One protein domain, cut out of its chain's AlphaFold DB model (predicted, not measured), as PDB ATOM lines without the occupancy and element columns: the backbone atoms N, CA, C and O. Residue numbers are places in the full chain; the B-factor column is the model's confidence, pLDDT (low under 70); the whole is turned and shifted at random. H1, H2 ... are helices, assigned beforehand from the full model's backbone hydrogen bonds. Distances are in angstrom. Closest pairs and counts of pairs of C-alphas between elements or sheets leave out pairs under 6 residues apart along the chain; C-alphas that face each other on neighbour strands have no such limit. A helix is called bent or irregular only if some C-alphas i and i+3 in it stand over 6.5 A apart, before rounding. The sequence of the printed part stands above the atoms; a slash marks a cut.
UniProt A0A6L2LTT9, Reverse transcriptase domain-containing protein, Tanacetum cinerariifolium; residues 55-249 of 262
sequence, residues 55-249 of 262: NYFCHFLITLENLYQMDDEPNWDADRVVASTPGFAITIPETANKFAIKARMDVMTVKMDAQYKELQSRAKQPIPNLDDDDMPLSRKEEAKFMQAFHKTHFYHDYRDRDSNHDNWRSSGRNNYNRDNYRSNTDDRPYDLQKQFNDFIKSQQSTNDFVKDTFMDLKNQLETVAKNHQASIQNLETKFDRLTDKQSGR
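Overview. This is residues 55 to 249 of the 262 residues of the protein "Reverse transcriptase domain-containing protein" of Tanacetum cinerariifolium (UniProt A0A6L2LTT9). One very long helix, H5, runs along most of the longest axis of an open, loose trail of chain, in which H2, about half as long, and the short H1, H3 and H4 are strung on wide loops, with no packed core. The loop from H1 to H2 and the one from H4 to H5 swing far out from the middle. The printed part has 195 residues with five named helices, in the order H1, H2, H3, H4, H5, and no named strand; the class is all helix. The whole is extended, with a radius of gyration of the C-alphas of 32.2 A, and spans 106 by 57 by 34 A.

Arrangement. Begin at H5, residues 192 to 247, which stands free and touches no helix. Look next at H1, residues 55 to 66, whose centre is nearest to the mean of the C-alphas, at 7.5 A, and at H2, residues 94 to 123, whose centre is 12.9 A from it. Farther out are H3, residues 139 to 151, with its centre at 28.6 A, and H4, residues 162 to 168, the farthest at 36.5 A. Each pair of these five helices is apart, with no C-alpha of the one within 8 A of the other. In H1, H2, H3 and H5 every O i to N i+4 pair is within hydrogen-bond range. In H4 0 of 3 such pairs are, and 2 of 4 O i to N i+3 pairs.

Along the chain. Find C-alpha 192 at (29.864, -11.090, 57.118); from there H5 runs 82.1 A to C-alpha 247 at (-0.322, -72.384, 11.608). Find C-alpha 94 at (4.339, -43.520, 23.072), where H2 begins; it runs 43.9 A to Ala 123. H3 runs 17.9 A from Arg 139 to Lys 151, and H1 runs 15.9 A from Asn 55, with its C-alpha at (9.572, -20.955, 40.434), to Asn 66. H4, 11.7 A from Asp 162 to Trp 168, is irregular: C-alphas 163 and 166 are 7.3 A apart.

Size, cuts and confidence. The two C-alphas farthest apart are those of Asn 175 and Arg 249, at 107.8 A. The printed part has no cut. Trace the long links at residues 67 to 93, 124 to 138 and 169 to 191; the link from H3 to H4 is short, with 10 residues. In the B-factor column the mean pLDDT of the printed part is 70.8, and 93 residues are under 70, among them 62 to 98 and 152 to 190; H5 has a mean of 92.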
ATOM      1  N   ASN A  55      10.770 -21.038  41.260       52.66
ATOM      2  CA  ASN A  55       9.572 -20.955  40.434       52.66
ATOM      3  C   ASN A  55       9.827 -21.466  39.018       52.66
ATOM      4  O   ASN A  55       8.972 -22.156  38.484       52.66
ATOM      5  N   TYR A  56      11.001 -21.228  38.429       62.03
ATOM      6  CA  TYR A  56      11.369 -21.793  37.129       62.03
ATOM      7  C   TYR A  56      11.486 -23.324  37.184       62.03
ATOM      8  O   TYR A  56      11.018 -24.017  36.279       62.03
ATOM      9  N   PHE A  57      12.045 -23.874  38.268       59.00
ATOM     10  CA  PHE A  57      12.131 -25.326  38.456       59.00
ATOM     11  C   PHE A  57      10.754 -25.960  38.721       59.00
ATOM     12  O   PHE A  57      10.415 -26.976  38.118       59.00
ATOM     13  N   CYS A  58       9.918 -25.334  39.550       61.94
ATOM     14  CA  CYS A  58       8.537 -25.762  39.774       61.94
ATOM     15  C   CYS A  58       7.699 -25.661  38.494       61.94
ATOM     16  O   CYS A  58       6.973 -26.595  38.175       61.94
ATOM     17  N   HIS A  59       7.839 -24.586  37.717       64.25
ATOM     18  CA  HIS A  59       7.143 -24.425  36.440       64.25
ATOM     19  C   HIS A  59       7.577 -25.496  35.433       64.25
ATOM     20  O   HIS A  59       6.749 -26.011  34.687       64.25
ATOM     21  N   PHE A  60       8.856 -25.882  35.434       65.44
ATOM     22  CA  PHE A  60       9.360 -26.991  34.626       65.44
ATOM     23  C   PHE A  60       8.748 -28.339  35.040       65.44
ATOM     24  O   PHE A  60       8.293 -29.082  34.172       65.44
ATOM     25  N   LEU A  61       8.666 -28.631  36.343       70.06
ATOM     26  CA  LEU A  61       8.023 -29.850  36.851       70.06
ATOM     27  C   LEU A  61       6.518 -29.889  36.540       70.06
ATOM     28  O   LEU A  61       6.038 -30.896  36.034       70.06
ATOM     29  N   ILE A  62       5.803 -28.776  36.728       68.88
ATOM     30  CA  ILE A  62       4.379 -28.636  36.373       68.88
ATOM     31  C   ILE A  62       4.171 -28.812  34.861       68.88
ATOM     32  O   ILE A  62       3.195 -29.412  34.424       68.88
ATOM     33  N   THR A  63       5.102 -28.324  34.035       64.88
ATOM     34  CA  THR A  63       5.032 -28.507  32.576       64.88
ATOM     35  C   THR A  63       5.247 -29.969  32.183       64.88
ATOM     36  O   THR A  63       4.624 -30.430  31.231       64.88
ATOM     37  N   LEU A  64       6.097 -30.709  32.902       66.69
ATOM     38  CA  LEU A  64       6.255 -32.149  32.695       66.69
ATOM     39  C   LEU A  64       5.012 -32.924  33.142       66.69
ATOM     40  O   LEU A  64       4.592 -33.818  32.420       66.69
ATOM     41  N   GLU A  65       4.402 -32.564  34.271       64.12
ATOM     42  CA  GLU A  65       3.177 -33.199  34.776       64.12
ATOM     43  C   GLU A  65       1.983 -32.969  33.833       64.12
ATOM     44  O   GLU A  65       1.311 -33.919  33.432       64.12
ATOM     45  N   ASN A  66       1.795 -31.736  33.356       62.75
ATOM     46  CA  ASN A  66       0.718 -31.388  32.424       62.75
ATOM     47  C   ASN A  66       0.916 -31.954  31.008       62.75
ATOM     48  O   ASN A  66      -0.052 -32.087  30.264       62.75
ATOM     49  N   LEU A  67       2.143 -32.312  30.611       58.75
ATOM     50  CA  LEU A  67       2.388 -32.979  29.323       58.75
ATOM     51  C   LEU A  67       1.853 -34.424  29.304       58.75
ATOM     52  O   LEU A  67       1.727 -35.012  28.232       58.75
ATOM     53  N   TYR A  68       1.550 -34.988  30.477       51.66
ATOM     54  CA  TYR A  68       1.065 -36.357  30.652       51.66
ATOM     55  C   TYR A  68      -0.407 -36.452  31.070       51.66
ATOM     56  O   TYR A  68      -0.920 -37.559  31.203       51.66
ATOM     57  N   GLN A  69      -1.110 -35.327  31.214       51.66
ATOM     58  CA  GLN A  69      -2.557 -35.307  31.408       51.66
ATOM     59  C   GLN A  69      -3.247 -35.090  30.054       51.66
ATOM     60  O   GLN A  69      -3.640 -33.979  29.716       51.66
ATOM     61  N   MET A  70      -3.339 -36.146  29.244       46.50
ATOM     62  CA  MET A  70      -4.143 -36.152  28.018       46.50
ATOM     63  C   MET A  70      -5.111 -37.332  28.067       46.50
ATOM     64  O   MET A  70      -4.703 -38.468  27.863       46.50
ATOM     65  N   ASP A  71      -6.366 -37.004  28.376       50.44
ATOM     66  CA  ASP A  71      -7.607 -37.669  27.965       50.44
ATOM     67  C   ASP A  71      -7.591 -39.201  27.824       50.44
ATOM     68  O   ASP A  71      -7.584 -39.750  26.723       50.44
ATOM     69  N   ASP A  72      -7.762 -39.887  28.955       49.00
ATOM     70  CA  ASP A  72      -8.232 -41.278  29.007       49.00
ATOM     71  C   ASP A  72      -9.769 -41.379  28.854       49.00
ATOM     72  O   ASP A  72     -10.402 -42.234  29.478       49.00
ATOM     73  N   GLU A  73     -10.414 -40.521  28.050       51.47
ATOM     74  CA  GLU A  73     -11.852 -40.650  27.768       51.47
ATOM     75  C   GLU A  73     -12.082 -41.114  26.319       51.47
ATOM     76  O   GLU A  73     -12.042 -40.320  25.374       51.47
ATOM     77  N   PRO A  74     -12.292 -42.425  26.094       48.94
ATOM     78  CA  PRO A  74     -12.517 -42.944  24.760       48.94
ATOM     79  C   PRO A  74     -13.966 -42.655  24.357       48.94
ATOM     80  O   PRO A  74     -14.904 -43.323  24.784       48.94
ATOM     81  N   ASN A  75     -14.145 -41.642  23.516       44.88
ATOM     82  CA  ASN A  75     -15.434 -41.294  22.934       44.88
ATOM     83  C   ASN A  75     -15.766 -42.271  21.788       44.88
ATOM     84  O   ASN A  75     -15.416 -42.040  20.630       44.88
ATOM     85  N   TRP A  76     -16.390 -43.404  22.116       51.41
ATOM     86  CA  TRP A  76     -17.003 -44.315  21.146       51.41
ATOM     87  C   TRP A  76     -18.505 -44.052  21.070       51.41
ATOM     88  O   TRP A  76     -19.301 -44.756  21.681       51.41
ATOM     89  N   ASP A  77     -18.895 -43.066  20.266       55.03
ATOM     90  CA  ASP A  77     -20.237 -43.051  19.691       55.03
ATOM     91  C   ASP A  77     -20.203 -42.466  18.274       55.03
ATOM     92  O   ASP A  77     -20.170 -41.254  18.063       55.03
ATOM     93  N   ALA A  78     -20.120 -43.357  17.286       40.34
ATOM     94  CA  ALA A  78     -20.507 -43.084  15.907       40.34
ATOM     95  C   ALA A  78     -20.659 -44.407  15.148       40.34
ATOM     96  O   ALA A  78     -19.715 -44.978  14.601       40.34
ATOM     97  N   ASP A  79     -21.904 -44.850  15.123       47.03
ATOM     98  CA  ASP A  79     -22.488 -45.902  14.309       47.03
ATOM     99  C   ASP A  79     -22.054 -45.795  12.826       47.03
ATOM    100  O   ASP A  79     -22.554 -44.961  12.064       47.03
ATOM    101  N   ARG A  80     -21.086 -46.615  12.387       40.03
ATOM    102  CA  ARG A  80     -20.778 -46.821  10.960       40.03
ATOM    103  C   ARG A  80     -20.471 -48.283  10.664       40.03
ATOM    104  O   ARG A  80     -19.363 -48.777  10.856       40.03
ATOM    105  N   VAL A  81     -21.476 -48.938  10.094       44.94
ATOM    106  CA  VAL A  81     -21.385 -50.206   9.367       44.94
ATOM    107  C   VAL A  81     -20.545 -49.999   8.103       44.94
ATOM    108  O   VAL A  81     -21.065 -49.669   7.043       44.94
ATOM    109  N   VAL A  82     -19.230 -50.186   8.203       39.16
ATOM    110  CA  VAL A  82     -18.360 -50.476   7.054       39.16
ATOM    111  C   VAL A  82     -17.356 -51.531   7.501       39.16
ATOM    112  O   VAL A  82     -16.538 -51.295   8.387       39.16
ATOM    113  N   ALA A  83     -17.445 -52.715   6.896       46.25
ATOM    114  CA  ALA A  83     -16.563 -53.842   7.157       46.25
ATOM    115  C   ALA A  83     -15.113 -53.487   6.791       46.25
ATOM    116  O   ALA A  83     -14.709 -53.592   5.634       46.25
ATOM    117  N   SER A  84     -14.329 -53.067   7.783       41.91
ATOM    118  CA  SER A  84     -12.877 -52.976   7.664       41.91
ATOM    119  C   SER A  84     -12.269 -54.330   8.002       41.91
ATOM    120  O   SER A  84     -12.444 -54.867   9.094       41.91
ATOM    121  N   THR A  85     -11.563 -54.895   7.030       41.91
ATOM    122  CA  THR A  85     -10.677 -56.042   7.200       41.91
ATOM    123  C   THR A  85      -9.681 -55.752   8.338       41.91
ATOM    124  O   THR A  85      -9.071 -54.681   8.330       41.91
ATOM    125  N   PRO A  86      -9.497 -56.653   9.322       44.56
ATOM    126  CA  PRO A  86      -8.658 -56.403  10.491       44.56
ATOM    127  C   PRO A  86      -7.174 -56.548  10.124       44.56
ATOM    128  O   PRO A  86      -6.553 -57.583  10.348       44.56
ATOM    129  N   GLY A  87      -6.609 -55.506   9.519       37.22
ATOM    130  CA  GLY A  87      -5.168 -55.290   9.434       37.22
ATOM    131  C   GLY A  87      -4.749 -54.372  10.576       37.22
ATOM    132  O   GLY A  87      -5.124 -53.205  10.587       37.22
ATOM    133  N   PHE A  88      -4.027 -54.921  11.552       44.75
ATOM    134  CA  PHE A  88      -3.552 -54.258  12.767       44.75
ATOM    135  C   PHE A  88      -2.949 -52.865  12.505       44.75
ATOM    136  O   PHE A  88      -1.808 -52.742  12.060       44.75
ATOM    137  N   ALA A  89      -3.692 -51.811  12.844       42.38
ATOM    138  CA  ALA A  89      -3.138 -50.476  13.024       42.38
ATOM    139  C   ALA A  89      -2.553 -50.401  14.441       42.38
ATOM    140  O   ALA A  89      -3.278 -50.261  15.423       42.38
ATOM    141  N   ILE A  90      -1.237 -50.577  14.550       41.19
ATOM    142  CA  ILE A  90      -0.508 -50.446  15.812       41.19
ATOM    143  C   ILE A  90      -0.329 -48.947  16.069       41.19
ATOM    144  O   ILE A  90       0.450 -48.274  15.393       41.19
ATOM    145  N   THR A  91      -1.077 -48.408  17.024       46.88
ATOM    146  CA  THR A  91      -0.933 -47.035  17.512       46.88
ATOM    147  C   THR A  91       0.405 -46.933  18.254       46.88
ATOM    148  O   THR A  91       0.509 -47.345  19.403       46.88
ATOM    149  N   ILE A  92       1.453 -46.414  17.601       51.06
ATOM    150  CA  ILE A  92       2.758 -46.122  18.230       51.06
ATOM    151  C   ILE A  92       2.975 -44.597  18.353       51.06
ATOM    152  O   ILE A  92       3.757 -44.038  17.584       51.06
ATOM    153  N   PRO A  93       2.330 -43.885  19.297       50.16
ATOM    154  CA  PRO A  93       2.763 -42.537  19.669       50.16
ATOM    155  C   PRO A  93       3.631 -42.509  20.943       50.16
ATOM    156  O   PRO A  93       4.384 -41.559  21.145       50.16
ATOM    157  N   GLU A  94       3.630 -43.554  21.779       53.97
ATOM    158  CA  GLU A  94       4.339 -43.520  23.072       53.97
ATOM    159  C   GLU A  94       5.857 -43.723  22.965       53.97
ATOM    160  O   GLU A  94       6.640 -43.083  23.676       53.97
ATOM    161  N   THR A  95       6.312 -44.581  22.048       54.09
ATOM    162  CA  THR A  95       7.737 -44.926  21.955       54.09
ATOM    163  C   THR A  95       8.576 -43.740  21.475       54.09
ATOM    164  O   THR A  95       9.672 -43.513  21.988       54.09
ATOM    165  N   ALA A  96       8.049 -42.930  20.549       55.25
ATOM    166  CA  ALA A  96       8.724 -41.731  20.050       55.25
ATOM    167  C   ALA A  96       8.896 -40.661  21.146       55.25
ATOM    168  O   ALA A  96       9.953 -40.031  21.236       55.25
ATOM    169  N   ASN A  97       7.906 -40.510  22.030       62.94
ATOM    170  CA  ASN A  97       7.959 -39.533  23.117       62.94
ATOM    171  C   ASN A  97       9.002 -39.923  24.189       62.94
ATOM    172  O   ASN A  97       9.771 -39.084  24.663       62.94
ATOM    173  N   LYS A  98       9.145 -41.225  24.481       66.50
ATOM    174  CA  LYS A  98      10.181 -41.745  25.395       66.50
ATOM    175  C   LYS A  98      11.606 -41.437  24.912       66.50
ATOM    176  O   LYS A  98      12.467 -41.084  25.722       66.50
ATOM    177  N   PHE A  99      11.863 -41.535  23.604       70.19
ATOM    178  CA  PHE A  99      13.170 -41.189  23.030       70.19
ATOM    179  C   PHE A  99      13.450 -39.683  23.082       70.19
ATOM    180  O   PHE A  99      14.573 -39.289  23.401       70.19
ATOM    181  N   ALA A 100      12.439 -38.844  22.846       71.44
ATOM    182  CA  ALA A 100      12.578 -37.392  22.924       71.44
ATOM    183  C   ALA A 100      12.904 -36.911  24.352       71.44
ATOM    184  O   ALA A 100      13.758 -36.042  24.537       71.44
ATOM    185  N   ILE A 101      12.276 -37.510  25.368       70.56
ATOM    186  CA  ILE A 101      12.522 -37.169  26.777       70.56
ATOM    187  C   ILE A 101      13.919 -37.609  27.210       70.56
ATOM    188  O   ILE A 101      14.656 -36.809  27.789       70.56
ATOM    189  N   LYS A 102      14.329 -38.833  26.859       78.88
ATOM    190  CA  LYS A 102      15.680 -39.320  27.159       78.88
ATOM    191  C   LYS A 102      16.754 -38.441  26.506       78.88
ATOM    192  O   LYS A 102      17.665 -37.992  27.195       78.88
ATOM    193  N   ALA A 103      16.592 -38.104  25.225       75.88
ATOM    194  CA  ALA A 103      17.520 -37.222  24.518       75.88
ATOM    195  C   ALA A 103      17.612 -35.827  25.167       75.88
ATOM    196  O   ALA A 103      18.698 -35.260  25.277       75.88
ATOM    197  N   ARG A 104      16.492 -35.277  25.654       75.62
ATOM    198  CA  ARG A 104      16.481 -34.000  26.383       75.62
ATOM    199  C   ARG A 104      17.205 -34.083  27.730       75.62
ATOM    200  O   ARG A 104      17.955 -33.163  28.056       75.62
ATOM    201  N   MET A 105      17.015 -35.163  28.490       72.75
ATOM    202  CA  MET A 105      17.732 -35.384  29.754       72.75
ATOM    203  C   MET A 105      19.240 -35.537  29.535       72.75
ATOM    204  O   MET A 105      20.022 -34.935  30.273       72.75
ATOM    205  N   ASP A 106      19.655 -36.264  28.496       80.00
ATOM    206  CA  ASP A 106      21.070 -36.439  28.152       80.00
ATOM    207  C   ASP A 106      21.719 -35.092  27.782       80.00
ATOM    208  O   ASP A 106      22.777 -34.740  28.307       80.00
ATOM    209  N   VAL A 107      21.047 -34.270  26.964       84.81
ATOM    210  CA  VAL A 107      21.521 -32.919  26.608       84.81
ATOM    211  C   VAL A 107      21.646 -32.012  27.837       84.81
ATOM    212  O   VAL A 107      22.630 -31.280  27.963       84.81
ATOM    213  N   MET A 108      20.678 -32.045  28.757       71.94
ATOM    214  CA  MET A 108      20.751 -31.263  29.997       71.94
ATOM    215  C   MET A 108      21.882 -31.737  30.908       71.94
ATOM    216  O   MET A 108      22.602 -30.908  31.460       71.94
ATOM    217  N   THR A 109      22.090 -33.049  31.011       83.38
ATOM    218  CA  THR A 109      23.179 -33.636  31.805       83.38
ATOM    219  C   THR A 109      24.542 -33.186  31.281       83.38
ATOM    220  O   THR A 109      25.379 -32.735  32.059       83.38
ATOM    221  N   VAL A 110      24.742 -33.211  29.957       87.44
ATOM    222  CA  VAL A 110      25.977 -32.720  29.321       87.44
ATOM    223  C   VAL A 110      26.179 -31.224  29.575       87.44
ATOM    224  O   VAL A 110      27.293 -30.803  29.884       87.44
ATOM    225  N   LYS A 111      25.117 -30.408  29.495       85.50
ATOM    226  CA  LYS A 111      25.208 -28.968  29.791       85.50
ATOM    227  C   LYS A 111      25.569 -28.693  31.251       85.50
ATOM    228  O   LYS A 111      26.421 -27.844  31.500       85.50
ATOM    229  N   MET A 112      24.956 -29.408  32.196       75.44
ATOM    230  CA  MET A 112      25.270 -29.258  33.620       75.44
ATOM    231  C   MET A 112      26.709 -29.677  33.930       75.44
ATOM    232  O   MET A 112      27.406 -28.958  34.640       75.44
ATOM    233  N   ASP A 113      27.186 -30.788  33.363       83.19
ATOM    234  CA  ASP A 113      28.569 -31.239  33.556       83.19
ATOM    235  C   ASP A 113      29.584 -30.245  32.959       83.19
ATOM    236  O   ASP A 113      30.595 -29.926  33.589       83.19
ATOM    237  N   ALA A 114      29.289 -29.679  31.784       86.38
ATOM    238  CA  ALA A 114      30.116 -28.641  31.169       86.38
ATOM    239  C   ALA A 114      30.189 -27.368  32.031       86.38
ATOM    240  O   ALA A 114      31.286 -26.876  32.296       86.38
ATOM    241  N   GLN A 115      29.048 -26.870  32.524       79.75
ATOM    242  CA  GLN A 115      29.012 -25.707  33.419       79.75
ATOM    243  C   GLN A 115      29.731 -25.974  34.742       79.75
ATOM    244  O   GLN A 115      30.454 -25.115  35.244       79.75
ATOM    245  N   TYR A 116      29.585 -27.177  35.299       79.31
ATOM    246  CA  TYR A 116      30.282 -27.564  36.519       79.31
ATOM    247  C   TYR A 116      31.805 -27.584  36.323       79.31
ATOM    248  O   TYR A 116      32.549 -27.052  37.151       79.31
ATOM    249  N   LYS A 117      32.280 -28.136  35.201       87.44
ATOM    250  CA  LYS A 117      33.701 -28.117  34.828       87.44
ATOM    251  C   LYS A 117      34.216 -26.698  34.594       87.44
ATOM    252  O   LYS A 117      35.326 -26.388  35.024       87.44
ATOM    253  N   GLU A 118      33.415 -25.830  33.980       87.88
ATOM    254  CA  GLU A 118      33.753 -24.415  33.802       87.88
ATOM    255  C   GLU A 118      33.910 -23.708  35.157       87.88
ATOM    256  O   GLU A 118      34.942 -23.085  35.406       87.88
ATOM    257  N   LEU A 119      32.951 -23.869  36.074       75.56
ATOM    258  CA  LEU A 119      33.026 -23.303  37.424       75.56
ATOM    259  C   LEU A 119      34.239 -23.828  38.201       75.56
ATOM    260  O   LEU A 119      34.960 -23.044  38.819       75.56
ATOM    261  N   GLN A 120      34.520 -25.133  38.121       77.50
ATOM    262  CA  GLN A 120      35.733 -25.707  38.708       77.50
ATOM    263  C   GLN A 120      37.012 -25.129  38.101       77.50
ATOM    264  O   GLN A 120      37.979 -24.907  38.827       77.50
ATOM    265  N   SER A 121      37.047 -24.896  36.786       87.50
ATOM    266  CA  SER A 121      38.225 -24.323  36.126       87.50
ATOM    267  C   SER A 121      38.484 -22.881  36.569       87.50
ATOM    268  O   SER A 121      39.635 -22.513  36.788       87.50
ATOM    269  N   ARG A 122      37.421 -22.097  36.800       76.62
ATOM    270  CA  ARG A 122      37.519 -20.734  37.343       76.62
ATOM    271  C   ARG A 122      37.990 -20.728  38.795       76.62
ATOM    272  O   ARG A 122      38.826 -19.910  39.146       76.62
ATOM    273  N   ALA A 123      37.527 -21.674  39.613       73.31
ATOM    274  CA  ALA A 123      37.954 -21.803  41.010       73.31
ATOM    275  C   ALA A 123      39.429 -22.225  41.173       73.31
ATOM    276  O   ALA A 123      40.011 -22.018  42.233       73.31
ATOM    277  N   LYS A 124      40.030 -22.832  40.141       80.56
ATOM    278  CA  LYS A 124      41.448 -23.229  40.118       80.56
ATOM    279  C   LYS A 124      42.369 -22.156  39.546       80.56
ATOM    280  O   LYS A 124      43.580 -22.376  39.528       80.56
ATOM    281  N   GLN A 125      41.835 -21.031  39.062       76.81
ATOM    282  CA  GLN A 125      42.709 -19.919  38.721       76.81
ATOM    283  C   GLN A 125      43.392 -19.442  40.008       76.81
ATOM    284  O   GLN A 125      42.704 -19.260  41.016       76.81
ATOM    285  N   PRO A 126      44.732 -19.313  40.015       67.25
ATOM    286  CA  PRO A 126      45.433 -18.758  41.157       67.25
ATOM    287  C   PRO A 126      44.808 -17.401  41.449       67.25
ATOM    288  O   PRO A 126      44.641 -16.600  40.528       67.25
ATOM    289  N   ILE A 127      44.415 -17.196  42.709       59.56
ATOM    290  CA  ILE A 127      43.963 -15.898  43.205       59.56
ATOM    291  C   ILE A 127      45.018 -14.898  42.717       59.56
ATOM    292  O   ILE A 127      46.193 -15.082  43.063       59.56
ATOM    293  N   PRO A 128      44.664 -13.947  41.831       62.53
ATOM    294  CA  PRO A 128      45.594 -12.913  41.407       62.53
ATOM    295  C   PRO A 128      46.209 -12.312  42.669       62.53
ATOM    296  O   PRO A 128      45.479 -12.092  43.632       62.53
ATOM    297  N   ASN A 129      47.540 -12.172  42.712       50.69
ATOM    298  CA  ASN A 129      48.252 -11.698  43.901       50.69
ATOM    299  C   ASN A 129      47.523 -10.487  44.496       50.69
ATOM    300  O   ASN A 129      47.424  -9.445  43.856       50.69
ATOM    301  N   LEU A 130      47.022 -10.672  45.716       53.75
ATOM    302  CA  LEU A 130      46.081  -9.797  46.415       53.75
ATOM    303  C   LEU A 130      46.730  -8.499  46.943       53.75
ATOM    304  O   LEU A 130      46.226  -7.911  47.891       53.75
ATOM    305  N   ASP A 131      47.876  -8.093  46.391       59.41
ATOM    306  CA  ASP A 131      48.610  -6.890  46.817       59.41
ATOM    307  C   ASP A 131      48.141  -5.619  46.078       59.41
ATOM    308  O   ASP A 131      48.482  -4.518  46.499       59.41
ATOM    309  N   ASP A 132      47.322  -5.747  45.023       59.12
ATOM    310  CA  ASP A 132      46.742  -4.613  44.273       59.12
ATOM    311  C   ASP A 132      45.221  -4.415  44.516       59.12
ATOM    312  O   ASP A 132      44.625  -3.472  43.991       59.12
ATOM    313  N   ASP A 133      44.572  -5.267  45.324       55.22
ATOM    314  CA  ASP A 133      43.103  -5.290  45.506       55.22
ATOM    315  C   ASP A 133      42.556  -4.244  46.499       55.22
ATOM    316  O   ASP A 133      41.340  -4.079  46.624       55.22
ATOM    317  N   ASP A 134      43.425  -3.469  47.152       58.94
ATOM    318  CA  ASP A 134      43.010  -2.244  47.852       58.94
ATOM    319  C   ASP A 134      42.778  -1.073  46.882       58.94
ATOM    320  O   ASP A 134      42.382   0.022  47.299       58.94
ATOM    321  N   MET A 135      42.999  -1.268  45.576       69.69
ATOM    322  CA  MET A 135      42.644  -0.269  44.583       69.69
ATOM    323  C   MET A 135      41.123  -0.313  44.360       69.69
ATOM    324  O   MET A 135      40.611  -1.272  43.777       69.69
ATOM    325  N   PRO A 136      40.362   0.704  44.818       71.00
ATOM    326  CA  PRO A 136      38.916   0.701  44.669       71.00
ATOM    327  C   PRO A 136      38.562   0.566  43.191       71.00
ATOM    328  O   PRO A 136      39.173   1.228  42.343       71.00
ATOM    329  N   LEU A 137      37.568  -0.283  42.901       77.81
ATOM    330  CA  LEU A 137      37.032  -0.475  41.556       77.81
ATOM    331  C   LEU A 137      36.890   0.889  40.877       77.81
ATOM    332  O   LEU A 137      36.320   1.826  41.448       77.81
ATOM    333  N   SER A 138      37.422   1.026  39.663       86.69
ATOM    334  CA  SER A 138      37.325   2.304  38.969       86.69
ATOM    335  C   SER A 138      35.845   2.683  38.830       86.69
ATOM    336  O   SER A 138      35.008   1.839  38.502       86.69
ATOM    337  N   ARG A 139      35.491   3.963  39.035       81.56
ATOM    338  CA  ARG A 139      34.086   4.434  38.951       81.56
ATOM    339  C   ARG A 139      33.376   3.995  37.664       81.56
ATOM    340  O   ARG A 139      32.155   3.882  37.629       81.56
ATOM    341  N   LYS A 140      34.135   3.768  36.588       85.38
ATOM    342  CA  LYS A 140      33.624   3.298  35.297       85.38
ATOM    343  C   LYS A 140      33.261   1.812  35.319       85.38
ATOM    344  O   LYS A 140      32.237   1.442  34.750       85.38
ATOM    345  N   GLU A 141      34.080   0.972  35.941       82.50
ATOM    346  CA  GLU A 141      33.793  -0.458  36.104       82.50
ATOM    347  C   GLU A 141      32.683  -0.688  37.117       82.50
ATOM    348  O   GLU A 141      31.786  -1.478  36.842       82.50
ATOM    349  N   GLU A 142      32.667   0.076  38.210       83.88
ATOM    350  CA  GLU A 142      31.579   0.052  39.185       83.88
ATOM    351  C   GLU A 142      30.251   0.460  38.531       83.88
ATOM    352  O   GLU A 142      29.267  -0.268  38.620       83.88
ATOM    353  N   ALA A 143      30.227   1.558  37.765       83.06
ATOM    354  CA  ALA A 143      29.032   1.971  37.030       83.06
ATOM    355  C   ALA A 143      28.579   0.915  36.010       83.06
ATOM    356  O   ALA A 143      27.381   0.700  35.842       83.06
ATOM    357  N   LYS A 144      29.514   0.231  35.340       92.94
ATOM    358  CA  LYS A 144      29.199  -0.834  34.377       92.94
ATOM    359  C   LYS A 144      28.666  -2.090  35.070       92.94
ATOM    360  O   LYS A 144      27.724  -2.698  34.566       92.94
ATOM    361  N   PHE A 145      29.232  -2.449  36.220       81.44
ATOM    362  CA  PHE A 145      28.762  -3.540  37.068       81.44
ATOM    363  C   PHE A 145      27.355  -3.248  37.594       81.44
ATOM    364  O   PHE A 145      26.445  -4.043  37.371       81.44
ATOM    365  N   MET A 146      27.141  -2.064  38.172       81.88
ATOM    366  CA  MET A 146      25.832  -1.618  38.651       81.88
ATOM    367  C   MET A 146      24.819  -1.523  37.506       81.88
ATOM    368  O   MET A 146      23.683  -1.954  37.655       81.88
ATOM    369  N   GLN A 147      25.217  -1.060  36.320       79.69
ATOM    370  CA  GLN A 147      24.337  -1.026  35.150       79.69
ATOM    371  C   GLN A 147      23.949  -2.430  34.660       79.69
ATOM    372  O   GLN A 147      22.803  -2.634  34.254       79.69
ATOM    373  N   ALA A 148      24.873  -3.395  34.691       73.50
ATOM    374  CA  ALA A 148      24.579  -4.789  34.363       73.50
ATOM    375  C   ALA A 148      23.620  -5.410  35.392       73.50
ATOM    376  O   ALA A 148      22.636  -6.036  35.000       73.50
ATOM    377  N   PHE A 149      23.849  -5.145  36.681       71.75
ATOM    378  CA  PHE A 149      22.985  -5.579  37.781       71.75
ATOM    379  C   PHE A 149      21.581  -4.961  37.708       71.75
ATOM    380  O   PHE A 149      20.586  -5.637  37.951       71.75
ATOM    381  N   HIS A 150      21.477  -3.687  37.321       68.12
ATOM    382  CA  HIS A 150      20.196  -3.000  37.136       68.12
ATOM    383  C   HIS A 150      19.429  -3.505  35.899       68.12
ATOM    384  O   HIS A 150      18.202  -3.446  35.881       68.12
ATOM    385  N   LYS A 151      20.123  -3.997  34.862       70.25
ATOM    386  CA  LYS A 151      19.495  -4.544  33.643       70.25
ATOM    387  C   LYS A 151      18.902  -5.933  33.843       70.25
ATOM    388  O   LYS A 151      17.940  -6.286  33.165       70.25
ATOM    389  N   THR A 152      19.457  -6.731  34.748       62.50
ATOM    390  CA  THR A 152      18.842  -7.995  35.148       62.50
ATOM    391  C   THR A 152      17.657  -7.674  36.052       62.50
ATOM    392  O   THR A 152      17.843  -7.494  37.245       62.50
ATOM    393  N   HIS A 153      16.481  -7.530  35.431       50.38
ATOM    394  CA  HIS A 153      15.082  -7.301  35.857       50.38
ATOM    395  C   HIS A 153      14.593  -7.522  37.313       50.38
ATOM    396  O   HIS A 153      13.413  -7.314  37.578       50.38
ATOM    397  N   PHE A 154      15.438  -7.857  38.281       51.78
ATOM    398  CA  PHE A 154      15.083  -8.111  39.676       51.78
ATOM    399  C   PHE A 154      14.521  -6.893  40.432       51.78
ATOM    400  O   PHE A 154      13.945  -7.052  41.503       51.78
ATOM    401  N   TYR A 155      14.674  -5.678  39.892       46.66
ATOM    402  CA  TYR A 155      14.291  -4.432  40.571       46.66
ATOM    403  C   TYR A 155      13.044  -3.735  40.023       46.66
ATOM    404  O   TYR A 155      12.590  -2.759  40.624       46.66
ATOM    405  N   HIS A 156      12.480  -4.199  38.906       52.41
ATOM    406  CA  HIS A 156      11.295  -3.545  38.347       52.41
ATOM    407  C   HIS A 156      10.015  -3.877  39.123       52.41
ATOM    408  O   HIS A 156       9.162  -3.008  39.249       52.41
ATOM    409  N   ASP A 157       9.938  -5.052  39.751       52.41
ATOM    410  CA  ASP A 157       8.740  -5.496  40.480       52.41
ATOM    411  C   ASP A 157       8.605  -4.886  41.889       52.41
ATOM    412  O   ASP A 157       7.528  -4.860  42.481       52.41
ATOM    413  N   TYR A 158       9.696  -4.343  42.441       52.88
ATOM    414  CA  TYR A 158       9.664  -3.699  43.757       52.88
ATOM    415  C   TYR A 158       9.247  -2.226  43.706       52.88
ATOM    416  O   TYR A 158       8.759  -1.706  44.707       52.88
ATOM    417  N   ARG A 159       9.393  -1.541  42.561       53.53
ATOM    418  CA  ARG A 159       9.083  -0.103  42.478       53.53
ATOM    419  C   ARG A 159       7.592   0.223  42.437       53.53
ATOM    420  O   ARG A 159       7.227   1.320  42.850       53.53
ATOM    421  N   ASP A 160       6.738  -0.716  42.042       58.09
ATOM    422  CA  ASP A 160       5.286  -0.495  42.064       58.09
ATOM    423  C   ASP A 160       4.667  -0.694  43.456       58.09
ATOM    424  O   ASP A 160       3.541  -0.261  43.703       58.09
ATOM    425  N   ARG A 161       5.407  -1.270  44.417       55.34
ATOM    426  CA  ARG A 161       4.916  -1.448  45.793       55.34
ATOM    427  C   ARG A 161       5.017  -0.198  46.664       55.34
ATOM    428  O   ARG A 161       4.228  -0.061  47.596       55.34
ATOM    429  N   ASP A 162       5.919   0.724  46.339       55.03
ATOM    430  CA  ASP A 162       6.140   1.936  47.137       55.03
ATOM    431  C   ASP A 162       5.215   3.106  46.747       55.03
ATOM    432  O   ASP A 162       5.133   4.094  47.475       55.03
ATOM    433  N   SER A 163       4.430   2.983  45.668       55.81
ATOM    434  CA  SER A 163       3.482   4.029  45.233       55.81
ATOM    435  C   SER A 163       2.222   4.163  46.109       55.81
ATOM    436  O   SER A 163       1.327   4.935  45.777       55.81
ATOM    437  N   ASN A 164       2.131   3.455  47.243       55.78
ATOM    438  CA  ASN A 164       1.039   3.617  48.216       55.78
ATOM    439  C   ASN A 164       1.504   4.182  49.575       55.78
ATOM    440  O   ASN A 164       0.767   4.137  50.562       55.78
ATOM    441  N   HIS A 165       2.729   4.715  49.656       55.34
ATOM    442  CA  HIS A 165       3.270   5.247  50.913       55.34
ATOM    443  C   HIS A 165       2.846   6.692  51.236       55.34
ATOM    444  O   HIS A 165       3.072   7.160  52.358       55.34
ATOM    445  N   ASP A 166       2.156   7.373  50.317       56.59
ATOM    446  CA  ASP A 166       1.703   8.760  50.502       56.59
ATOM    447  C   ASP A 166       0.578   8.919  51.540       56.59
ATOM    448  O   ASP A 166       0.307  10.031  51.992       56.59
ATOM    449  N   ASN A 167      -0.027   7.824  52.016       54.12
ATOM    450  CA  ASN A 167      -1.097   7.899  53.015       54.12
ATOM    451  C   ASN A 167      -0.616   7.832  54.480       54.12
ATOM    452  O   ASN A 167      -1.426   7.857  55.404       54.12
ATOM    453  N   TRP A 168       0.696   7.760  54.734       55.16
ATOM    454  CA  TRP A 168       1.227   7.666  56.107       55.16
ATOM    455  C   TRP A 168       1.645   9.006  56.723       55.16
ATOM    456  O   TRP A 168       2.104   9.061  57.865       55.16
ATOM    457  N   ARG A 169       1.486  10.112  55.989       50.97
ATOM    458  CA  ARG A 169       2.098  11.396  56.344       50.97
ATOM    459  C   ARG A 169       1.123  12.465  56.823       50.97
ATOM    460  O   ARG A 169       1.334  13.625  56.489       50.97
ATOM    461  N   SER A 170       0.102  12.129  57.619       50.59
ATOM    462  CA  SER A 170      -0.643  13.126  58.425       50.59
ATOM    463  C   SER A 170      -1.517  12.520  59.539       50.59
ATOM    464  O   SER A 170      -2.680  12.881  59.680       50.59
ATOM    465  N   SER A 171      -0.969  11.645  60.391       47.66
ATOM    466  CA  SER A 171      -1.534  11.490  61.742       47.66
ATOM    467  C   SER A 171      -0.685  12.300  62.711       47.66
ATOM    468  O   SER A 171       0.528  12.123  62.814       47.66
ATOM    469  N   GLY A 172      -1.326  13.292  63.315       51.38
ATOM    470  CA  GLY A 172      -0.694  14.372  64.043       51.38
ATOM    471  C   GLY A 172       0.120  13.926  65.256       51.38
ATOM    472  O   GLY A 172      -0.262  13.040  66.008       51.38
ATOM    473  N   ARG A 173       1.220  14.658  65.460       52.50
ATOM    474  CA  ARG A 173       1.747  15.077  66.766       52.50
ATOM    475  C   ARG A 173       1.705  14.024  67.880       52.50
ATOM    476  O   ARG A 173       0.993  14.203  68.858       52.50
ATOM    477  N   ASN A 174       2.605  13.049  67.821       49.34
ATOM    478  CA  ASN A 174       3.079  12.381  69.031       49.34
ATOM    479  C   ASN A 174       4.564  12.708  69.220       49.34
ATOM    480  O   ASN A 174       5.442  12.002  68.740       49.34
ATOM    481  N   ASN A 175       4.831  13.805  69.936       56.62
ATOM    482  CA  ASN A 175       6.154  14.198  70.444       56.62
ATOM    483  C   ASN A 175       6.579  13.331  71.645       56.62
ATOM    484  O   ASN A 175       7.158  13.830  72.608       56.62
ATOM    485  N   TYR A 176       6.283  12.034  71.620       47.69
ATOM    486  CA  TYR A 176       6.773  11.131  72.646       47.69
ATOM    487  C   TYR A 176       8.077  10.492  72.174       47.69
ATOM    488  O   TYR A 176       8.095   9.607  71.326       47.69
ATOM    489  N   ASN A 177       9.155  10.937  72.820       55.22
ATOM    490  CA  ASN A 177      10.307  10.109  73.159       55.22
ATOM    491  C   ASN A 177      11.272   9.763  72.007       55.22
ATOM    492  O   ASN A 177      11.501   8.602  71.677       55.22
ATOM    493  N   ARG A 178      11.883  10.801  71.422       51.16
ATOM    494  CA  ARG A 178      12.954  10.680  70.415       51.16
ATOM    495  C   ARG A 178      14.312  10.270  71.009       51.16
ATOM    496  O   ARG A 178      15.207   9.897  70.260       51.16
ATOM    497  N   ASP A 179      14.444  10.265  72.332       54.16
ATOM    498  CA  ASP A 179      15.739  10.123  73.009       54.16
ATOM    499  C   ASP A 179      16.071   8.677  73.417       54.16
ATOM    500  O   ASP A 179      17.119   8.424  74.007       54.16
ATOM    501  N   ASN A 180      15.213   7.706  73.076       55.16
ATOM    502  CA  ASN A 180      15.412   6.301  73.448       55.16
ATOM    503  C   ASN A 180      15.969   5.410  72.327       55.16
ATOM    504  O   ASN A 180      16.196   4.223  72.546       55.16
ATOM    505  N   TYR A 181      16.277   5.971  71.153       52.72
ATOM    506  CA  TYR A 181      17.174   5.326  70.189       52.72
ATOM    507  C   TYR A 181      18.619   5.677  70.535       52.72
ATOM    508  O   TYR A 181      19.356   6.279  69.757       52.72
ATOM    509  N   ARG A 182      19.034   5.288  71.741       48.03
ATOM    510  CA  ARG A 182      20.447   5.072  72.017       48.03
ATOM    511  C   ARG A 182      20.803   3.827  71.215       48.03
ATOM    512  O   ARG A 182      20.596   2.716  71.693       48.03
ATOM    513  N   SER A 183      21.195   4.025  69.955       52.16
ATOM    514  CA  SER A 183      21.737   2.971  69.105       52.16
ATOM    515  C   SER A 183      22.741   2.213  69.953       52.16
ATOM    516  O   SER A 183      23.727   2.801  70.402       52.16
ATOM    517  N   ASN A 184      22.429   0.961  70.281       52.09
ATOM    518  CA  ASN A 184      23.368   0.097  70.964       52.09
ATOM    519  C   ASN A 184      24.568  -0.003  70.028       52.09
ATOM    520  O   ASN A 184      24.556  -0.756  69.067       52.09
ATOM    521  N   THR A 185      25.619   0.755  70.319       50.47
ATOM    522  CA  THR A 185      26.929   0.687  69.660       50.47
ATOM    523  C   THR A 185      27.626  -0.659  69.889       50.47
ATOM    524  O   THR A 185      28.789  -0.814  69.546       50.47
ATOM    525  N   ASP A 186      26.917  -1.623  70.482       55.31
ATOM    526  CA  ASP A 186      27.258  -3.040  70.525       55.31
ATOM    527  C   ASP A 186      26.684  -3.796  69.308       55.31
ATOM    528  O   ASP A 186      26.589  -5.025  69.317       55.31
ATOM    529  N   ASP A 187      26.322  -3.066  68.242       57.41
ATOM    530  CA  ASP A 187      26.363  -3.550  66.861       57.41
ATOM    531  C   ASP A 187      27.802  -3.992  66.565       57.41
ATOM    532  O   ASP A 187      28.587  -3.314  65.897       57.41
ATOM    533  N   ARG A 188      28.173  -5.157  67.112       65.56
ATOM    534  CA  ARG A 188      29.324  -5.910  66.638       65.56
ATOM    535  C   ARG A 188      29.164  -5.974  65.127       65.56
ATOM    536  O   ARG A 188      28.088  -6.392  64.685       65.56
ATOM    537  N   PRO A 189      30.179  -5.551  64.355       66.25
ATOM    538  CA  PRO A 189      30.109  -5.611  62.907       66.25
ATOM    539  C   PRO A 189      29.645  -7.016  62.563       66.25
ATOM    540  O   PRO A 189      30.254  -7.991  63.016       66.25
ATOM    541  N   TYR A 190      28.490  -7.103  61.895       65.31
ATOM    542  CA  TYR A 190      27.931  -8.371  61.459       65.31
ATOM    543  C   TYR A 190      29.085  -9.163  60.863       65.31
ATOM    544  O   TYR A 190      29.777  -8.659  59.979       65.31
ATOM    545  N   ASP A 191      29.341 -10.352  61.402       84.38
ATOM    546  CA  ASP A 191      30.410 -11.207  60.914       84.38
ATOM    547  C   ASP A 191      29.986 -11.709  59.525       84.38
ATOM    548  O   ASP A 191      29.366 -12.764  59.365       84.38
ATOM    549  N   LEU A 192      30.216 -10.864  58.516       84.56
ATOM    550  CA  LEU A 192      29.864 -11.090  57.118       84.56
ATOM    551  C   LEU A 192      30.502 -12.387  56.628       84.56
ATOM    552  O   LEU A 192      29.898 -13.113  55.840       84.56
ATOM    553  N   GLN A 193      31.676 -12.728  57.163       82.31
ATOM    554  CA  GLN A 193      32.344 -13.988  56.889       82.31
ATOM    555  C   GLN A 193      31.522 -15.173  57.405       82.31
ATOM    556  O   GLN A 193      31.313 -16.143  56.674       82.31
ATOM    557  N   LYS A 194      30.977 -15.092  58.625       88.38
ATOM    558  CA  LYS A 194      30.043 -16.107  59.136       88.38
ATOM    559  C   LYS A 194      28.777 -16.208  58.284       88.38
ATOM    560  O   LYS A 194      28.364 -17.321  57.964       88.38
ATOM    561  N   GLN A 195      28.176 -15.087  57.885       85.31
ATOM    562  CA  GLN A 195      26.970 -15.100  57.045       85.31
ATOM    563  C   GLN A 195      27.237 -15.727  55.669       85.31
ATOM    564  O   GLN A 195      26.443 -16.546  55.203       85.31
ATOM    565  N   PHE A 196      28.363 -15.387  55.041       81.31
ATOM    566  CA  PHE A 196      28.773 -15.968  53.767       81.31
ATOM    567  C   PHE A 196      29.026 -17.476  53.896       81.31
ATOM    568  O   PHE A 196      28.531 -18.259  53.089       81.31
ATOM    569  N   ASN A 197      29.705 -17.912  54.960       90.56
ATOM    570  CA  ASN A 197      29.928 -19.332  55.232       90.56
ATOM    571  C   ASN A 197      28.617 -20.105  55.449       90.56
ATOM    572  O   ASN A 197      28.463 -21.213  54.933       90.56
ATOM    573  N   ASP A 198      27.667 -19.530  56.191       90.44
ATOM    574  CA  ASP A 198      26.346 -20.127  56.412       90.44
ATOM    575  C   ASP A 198      25.560 -20.224  55.085       90.44
ATOM    576  O   ASP A 198      24.925 -21.247  54.812       90.44
ATOM    577  N   PHE A 199      25.675 -19.220  54.208       87.81
ATOM    578  CA  PHE A 199      25.089 -19.243  52.863       87.81
ATOM    579  C   PHE A 199      25.692 -20.342  51.976       87.81
ATOM    580  O   PHE A 199      24.944 -21.136  51.404       87.81
ATOM    581  N   ILE A 200      27.023 -20.446  51.897       89.62
ATOM    582  CA  ILE A 200      27.698 -21.480  51.096       89.62
ATOM    583  C   ILE A 200      27.302 -22.885  51.569       89.62
ATOM    584  O   ILE A 200      26.982 -23.741  50.744       89.62
ATOM    585  N   LYS A 201      27.234 -23.114  52.887       91.81
ATOM    586  CA  LYS A 201      26.760 -24.387  53.457       91.81
ATOM    587  C   LYS A 201      25.313 -24.687  53.085       91.81
ATOM    588  O   LYS A 201      24.994 -25.825  52.749       91.81
ATOM    589  N   SER A 202      24.441 -23.678  53.118       87.06
ATOM    590  CA  SER A 202      23.049 -23.841  52.694       87.06
ATOM    591  C   SER A 202      22.961 -24.239  51.221       87.06
ATOM    592  O   SER A 202      22.226 -25.163  50.896       87.06
ATOM    593  N   GLN A 203      23.732 -23.594  50.339       89.06
ATOM    594  CA  GLN A 203      23.762 -23.931  48.911       89.06
ATOM    595  C   GLN A 203      24.274 -25.356  48.668       89.06
ATOM    596  O   GLN A 203      23.704 -26.090  47.867       89.06
ATOM    597  N   GLN A 204      25.321 -25.774  49.384       87.94
ATOM    598  CA  GLN A 204      25.834 -27.145  49.318       87.94
ATOM    599  C   GLN A 204      24.771 -28.158  49.749       87.94
ATOM    600  O   GLN A 204      24.480 -29.084  48.999       87.94
ATOM    601  N   SER A 205      24.118 -27.925  50.891       92.44
ATOM    602  CA  SER A 205      23.059 -28.807  51.386       92.44
ATOM    603  C   SER A 205      21.877 -28.910  50.421       92.44
ATOM    604  O   SER A 205      21.338 -30.000  50.241       92.44
ATOM    605  N   THR A 206      21.466 -27.805  49.791       85.06
ATOM    606  CA  THR A 206      20.403 -27.829  48.778       85.06
ATOM    607  C   THR A 206      20.836 -28.611  47.541       85.06
ATOM    608  O   THR A 206      20.065 -29.419  47.033       85.06
ATOM    609  N   ASN A 207      22.073 -28.424  47.076       86.50
ATOM    610  CA  ASN A 207      22.598 -29.156  45.926       86.50
ATOM    611  C   ASN A 207      22.695 -30.662  46.190       86.50
ATOM    612  O   ASN A 207      22.372 -31.448  45.302       86.50
ATOM    613  N   ASP A 208      23.111 -31.066  47.389       91.00
ATOM    614  CA  ASP A 208      23.184 -32.478  47.768       91.00
ATOM    615  C   ASP A 208      21.781 -33.100  47.828       91.00
ATOM    616  O   ASP A 208      21.544 -34.139  47.218       91.00
ATOM    617  N   PHE A 209      20.806 -32.399  48.418       91.56
ATOM    618  CA  PHE A 209      19.405 -32.835  48.419       91.56
ATOM    619  C   PHE A 209      18.823 -33.000  47.003       91.56
ATOM    620  O   PHE A 209      18.158 -33.997  46.707       91.56
ATOM    621  N   VAL A 210      19.077 -32.036  46.110       87.06
ATOM    622  CA  VAL A 210      18.620 -32.100  44.711       87.06
ATOM    623  C   VAL A 210      19.268 -33.278  43.980       87.06
ATOM    624  O   VAL A 210      18.582 -33.983  43.240       87.06
ATOM    625  N   LYS A 211      20.564 -33.532  44.201       89.88
ATOM    626  CA  LYS A 211      21.269 -34.679  43.610       89.88
ATOM    627  C   LYS A 211      20.691 -36.007  44.078       89.88
ATOM    628  O   LYS A 211      20.429 -36.863  43.236       89.88
ATOM    629  N   ASP A 212      20.467 -36.164  45.379       90.94
ATOM    630  CA  ASP A 212      19.915 -37.397  45.944       90.94
ATOM    631  C   ASP A 212      18.514 -37.671  45.388       90.94
ATOM    632  O   ASP A 212      18.236 -38.771  44.909       90.94
ATOM    633  N   THR A 213      17.668 -36.638  45.340       90.25
ATOM    634  CA  THR A 213      16.309 -36.732  44.781       90.25
ATOM    635  C   THR A 213      16.335 -37.094  43.292       90.25
ATOM    636  O   THR A 213      15.568 -37.939  42.833       90.25
ATOM    637  N   PHE A 214      17.239 -36.485  42.519       92.25
ATOM    638  CA  PHE A 214      17.399 -36.794  41.099       92.25
ATOM    639  C   PHE A 214      17.867 -38.237  40.872       92.25
ATOM    640  O   PHE A 214      17.374 -38.916  39.967       92.25
ATOM    641  N   MET A 215      18.809 -38.718  41.684       93.44
ATOM    642  CA  MET A 215      19.310 -40.089  41.591       93.44
ATOM    643  C   MET A 215      18.240 -41.116  41.959       93.44
ATOM    644  O   MET A 215      18.130 -42.134  41.273       93.44
ATOM    645  N   ASP A 216      17.419 -40.843  42.973       94.00
ATOM    646  CA  ASP A 216      16.281 -41.697  43.319       94.00
ATOM    647  C   ASP A 216      15.270 -41.776  42.165       94.00
ATOM    648  O   ASP A 216      14.954 -42.867  41.684       94.00
ATOM    649  N   LEU A 217      14.862 -40.625  41.617       91.88
ATOM    650  CA  LEU A 217      13.942 -40.564  40.478       91.88
ATOM    651  C   LEU A 217      14.484 -41.322  39.257       91.88
ATOM    652  O   LEU A 217      13.750 -42.054  38.590       91.88
ATOM    653  N   LYS A 218      15.780 -41.179  38.965       91.69
ATOM    654  CA  LYS A 218      16.446 -41.908  37.880       91.69
ATOM    655  C   LYS A 218      16.334 -43.423  38.071       91.69
ATOM    656  O   LYS A 218      16.005 -44.130  37.117       91.69
ATOM    657  N   ASN A 219      16.578 -43.916  39.284       95.38
ATOM    658  CA  ASN A 219      16.500 -45.343  39.600       95.38
ATOM    659  C   ASN A 219      15.059 -45.873  39.508       95.38
ATOM    660  O   ASN A 219      14.828 -46.967  38.982       95.38
ATOM    661  N   GLN A 220      14.078 -45.090  39.967       94.06
ATOM    662  CA  GLN A 220      12.661 -45.428  39.817       94.06
ATOM    663  C   GLN A 220      12.275 -45.537  38.337       94.06
ATOM    664  O   GLN A 220      11.686 -46.537  37.921       94.06
ATOM    665  N   LEU A 221      12.679 -44.562  37.519       90.69
ATOM    666  CA  LEU A 221      12.406 -44.561  36.081       90.69
ATOM    667  C   LEU A 221      13.046 -45.765  35.374       90.69
ATOM    668  O   LEU A 221      12.418 -46.385  34.514       90.69
ATOM    669  N   GLU A 222      14.275 -46.129  35.744       94.62
ATOM    670  CA  GLU A 222      14.943 -47.322  35.218       94.62
ATOM    671  C   GLU A 222      14.175 -48.605  35.574       94.62
ATOM    672  O   GLU A 222      14.015 -49.494  34.734       94.62
ATOM    673  N   THR A 223      13.649 -48.684  36.795       96.12
ATOM    674  CA  THR A 223      12.853 -49.824  37.266       96.12
ATOM    675  C   THR A 223      11.540 -49.948  36.495       96.12
ATOM    676  O   THR A 223      11.222 -51.022  35.982       96.12
ATOM    677  N   VAL A 224      10.808 -48.843  36.327       93.31
ATOM    678  CA  VAL A 224       9.578 -48.804  35.516       93.31
ATOM    679  C   VAL A 224       9.869 -49.210  34.071       93.31
ATOM    680  O   VAL A 224       9.152 -50.030  33.497       93.31
ATOM    681  N   ALA A 225      10.965 -48.713  33.489       91.62
ATOM    682  CA  ALA A 225      11.364 -49.071  32.132       91.62
ATOM    683  C   ALA A 225      11.643 -50.576  31.973       91.62
ATOM    684  O   ALA A 225      11.208 -51.160  30.978       91.62
ATOM    685  N   LYS A 226      12.318 -51.207  32.945       97.25
ATOM    686  CA  LYS A 226      12.563 -52.661  32.965       97.25
ATOM    687  C   LYS A 226      11.263 -53.454  33.085       97.25
ATOM    688  O   LYS A 226      11.072 -54.417  32.346       97.25
ATOM    689  N   ASN A 227      10.346 -53.021  33.950       95.56
ATOM    690  CA  ASN A 227       9.042 -53.666  34.115       95.56
ATOM    691  C   ASN A 227       8.217 -53.612  32.823       95.56
ATOM    692  O   ASN A 227       7.653 -54.623  32.404       95.56
ATOM    693  N   HIS A 228       8.192 -52.459  32.145       93.06
ATOM    694  CA  HIS A 228       7.511 -52.322  30.855       93.06
ATOM    695  C   HIS A 228       8.144 -53.214  29.785       93.06
ATOM    696  O   HIS A 228       7.426 -53.899  29.062       93.06
ATOM    697  N   GLN A 229       9.477 -53.263  29.714       96.69
ATOM    698  CA  GLN A 229      10.181 -54.139  28.778       96.69
ATOM    699  C   GLN A 229       9.846 -55.620  29.015       96.69
ATOM    700  O   GLN A 229       9.561 -56.339  28.061       96.69
ATOM    701  N   ALA A 230       9.821 -56.067  30.273       97.00
ATOM    702  CA  ALA A 230       9.443 -57.436  30.619       97.00
ATOM    703  C   ALA A 230       7.984 -57.749  30.243       97.00
ATOM    704  O   ALA A 230       7.686 -58.838  29.750       97.00
ATOM    705  N   SER A 231       7.075 -56.790  30.436       96.81
ATOM    706  CA  SER A 231       5.668 -56.926  30.041       96.81
ATOM    707  C   SER A 231       5.507 -57.049  28.521       96.81
ATOM    708  O   SER A 231       4.800 -57.939  28.050       96.81
ATOM    709  N   ILE A 232       6.229 -56.230  27.745       95.19
ATOM    710  CA  ILE A 232       6.242 -56.303  26.275       95.19
ATOM    711  C   ILE A 232       6.737 -57.679  25.813       95.19
ATOM    712  O   ILE A 232       6.050 -58.341  25.042       95.19
ATOM    713  N   GLN A 233       7.853 -58.168  26.359       97.69
ATOM    714  CA  GLN A 233       8.378 -59.501  26.031       97.69
ATOM    715  C   GLN A 233       7.391 -60.626  26.399       97.69
ATOM    716  O   GLN A 233       7.243 -61.615  25.678       97.69
ATOM    717  N   ASN A 234       6.664 -60.486  27.513       97.88
ATOM    718  CA  ASN A 234       5.609 -61.431  27.886       97.88
ATOM    719  C   ASN A 234       4.457 -61.451  26.866       97.88
ATOM    720  O   ASN A 234       3.890 -62.508  26.594       97.88
ATOM    721  N   LEU A 235       4.099 -60.295  26.306       97.06
ATOM    722  CA  LEU A 235       3.078 -60.203  25.265       97.06
ATOM    723  C   LEU A 235       3.572 -60.783  23.937       97.06
ATOM    724  O   LEU A 235       2.855 -61.588  23.349       97.06
ATOM    725  N   GLU A 236       4.791 -60.455  23.507       96.75
ATOM    726  CA  GLU A 236       5.418 -61.016  22.297       96.75
ATOM    727  C   GLU A 236       5.416 -62.550  22.340       96.75
ATOM    728  O   GLU A 236       4.856 -63.205  21.464       96.75
ATOM    729  N   THR A 237       5.888 -63.133  23.445       97.31
ATOM    730  CA  THR A 237       5.890 -64.596  23.625       97.31
ATOM    731  C   THR A 237       4.487 -65.221  23.628       97.31
ATOM    732  O   THR A 237       4.317 -66.376  23.221       97.31
ATOM    733  N   LYS A 238       3.449 -64.498  24.075       97.00
ATOM    734  CA  LYS A 238       2.048 -64.950  23.968       97.00
ATOM    735  C   LYS A 238       1.538 -64.894  22.527       97.00
ATOM    736  O   LYS A 238       0.794 -65.798  22.139       97.00
ATOM    737  N   PHE A 239       1.923 -63.878  21.756       96.50
ATOM    738  CA  PHE A 239       1.572 -63.759  20.340       96.50
ATOM    739  C   PHE A 239       2.232 -64.850  19.496       96.50
ATOM    740  O   PHE A 239       1.533 -65.499  18.719       96.50
ATOM    741  N   ASP A 240       3.514 -65.142  19.715       96.00
ATOM    742  CA  ASP A 240       4.222 -66.220  19.009       96.00
ATOM    743  C   ASP A 240       3.515 -67.570  19.203       96.00
ATOM    744  O   ASP A 240       3.176 -68.269  18.245       96.00
ATOM    745  N   ARG A 241       3.134 -67.878  20.450       95.25
ATOM    746  CA  ARG A 241       2.358 -69.083  20.786       95.25
ATOM    747  C   ARG A 241       0.983 -69.139  20.124       95.25
ATOM    748  O   ARG A 241       0.437 -70.229  19.941       95.25
ATOM    749  N   LEU A 242       0.369 -67.992  19.848       94.62
ATOM    750  CA  LEU A 242      -0.930 -67.927  19.181       94.62
ATOM    751  C   LEU A 242      -0.778 -68.186  17.677       94.62
ATOM    752  O   LEU A 242      -1.583 -68.925  17.108       94.62
ATOM    753  N   THR A 243       0.283 -67.655  17.072       91.19
ATOM    754  CA  THR A 243       0.650 -67.880  15.669       91.19
ATOM    755  C   THR A 243       0.941 -69.356  15.396       91.19
ATOM    756  O   THR A 243       0.382 -69.924  14.456       91.19
ATOM    757  N   ASP A 244       1.700 -70.023  16.272       91.06
ATOM    758  CA  ASP A 244       1.993 -71.460  16.149       91.06
ATOM    759  C   ASP A 244       0.717 -72.318  16.158       91.06
ATOM    760  O   ASP A 244       0.565 -73.264  15.381       91.06
ATOM    761  N   LYS A 245      -0.257 -71.954  17.005       89.44
ATOM    762  CA  LYS A 245      -1.554 -72.645  17.084       89.44
ATOM    763  C   LYS A 245      -2.432 -72.416  15.856       89.44
ATOM    764  O   LYS A 245      -3.241 -73.285  15.531       89.44
ATOM    765  N   GLN A 246      -2.314 -71.264  15.199       83.56
ATOM    766  CA  GLN A 246      -3.044 -70.987  13.962       83.56
ATOM    767  C   GLN A 246      -2.409 -71.690  12.759       83.56
ATOM    768  O   GLN A 246      -3.142 -72.256  11.952       83.56
ATOM    769  N   SER A 247      -1.075 -71.723  12.683       86.19
ATOM    770  CA  SER A 247      -0.322 -72.384  11.608       86.19
ATOM    771  C   SER A 247      -0.581 -73.896  11.545       86.19
ATOM    772  O   SER A 247      -0.743 -74.466  10.469       86.19
ATOM    773  N   GLY A 248      -0.717 -74.555  12.703       83.38
ATOM    774  CA  GLY A 248      -0.992 -75.994  12.776       83.38
ATOM    775  C   GLY A 248      -2.447 -76.403  12.518       83.38
ATOM    776  O   GLY A 248      -2.749 -77.596  12.534       83.38
ATOM    777  N   ARG A 249      -3.379 -75.457  12.322       78.75
ATOM    778  CA  ARG A 249      -4.787 -75.795  12.093       78.75
ATOM    779  C   ARG A 249      -4.938 -76.222  10.627       78.75
ATOM    780  O   ARG A 249      -4.795 -75.367   9.756       78.75
TER     781      ARG A 249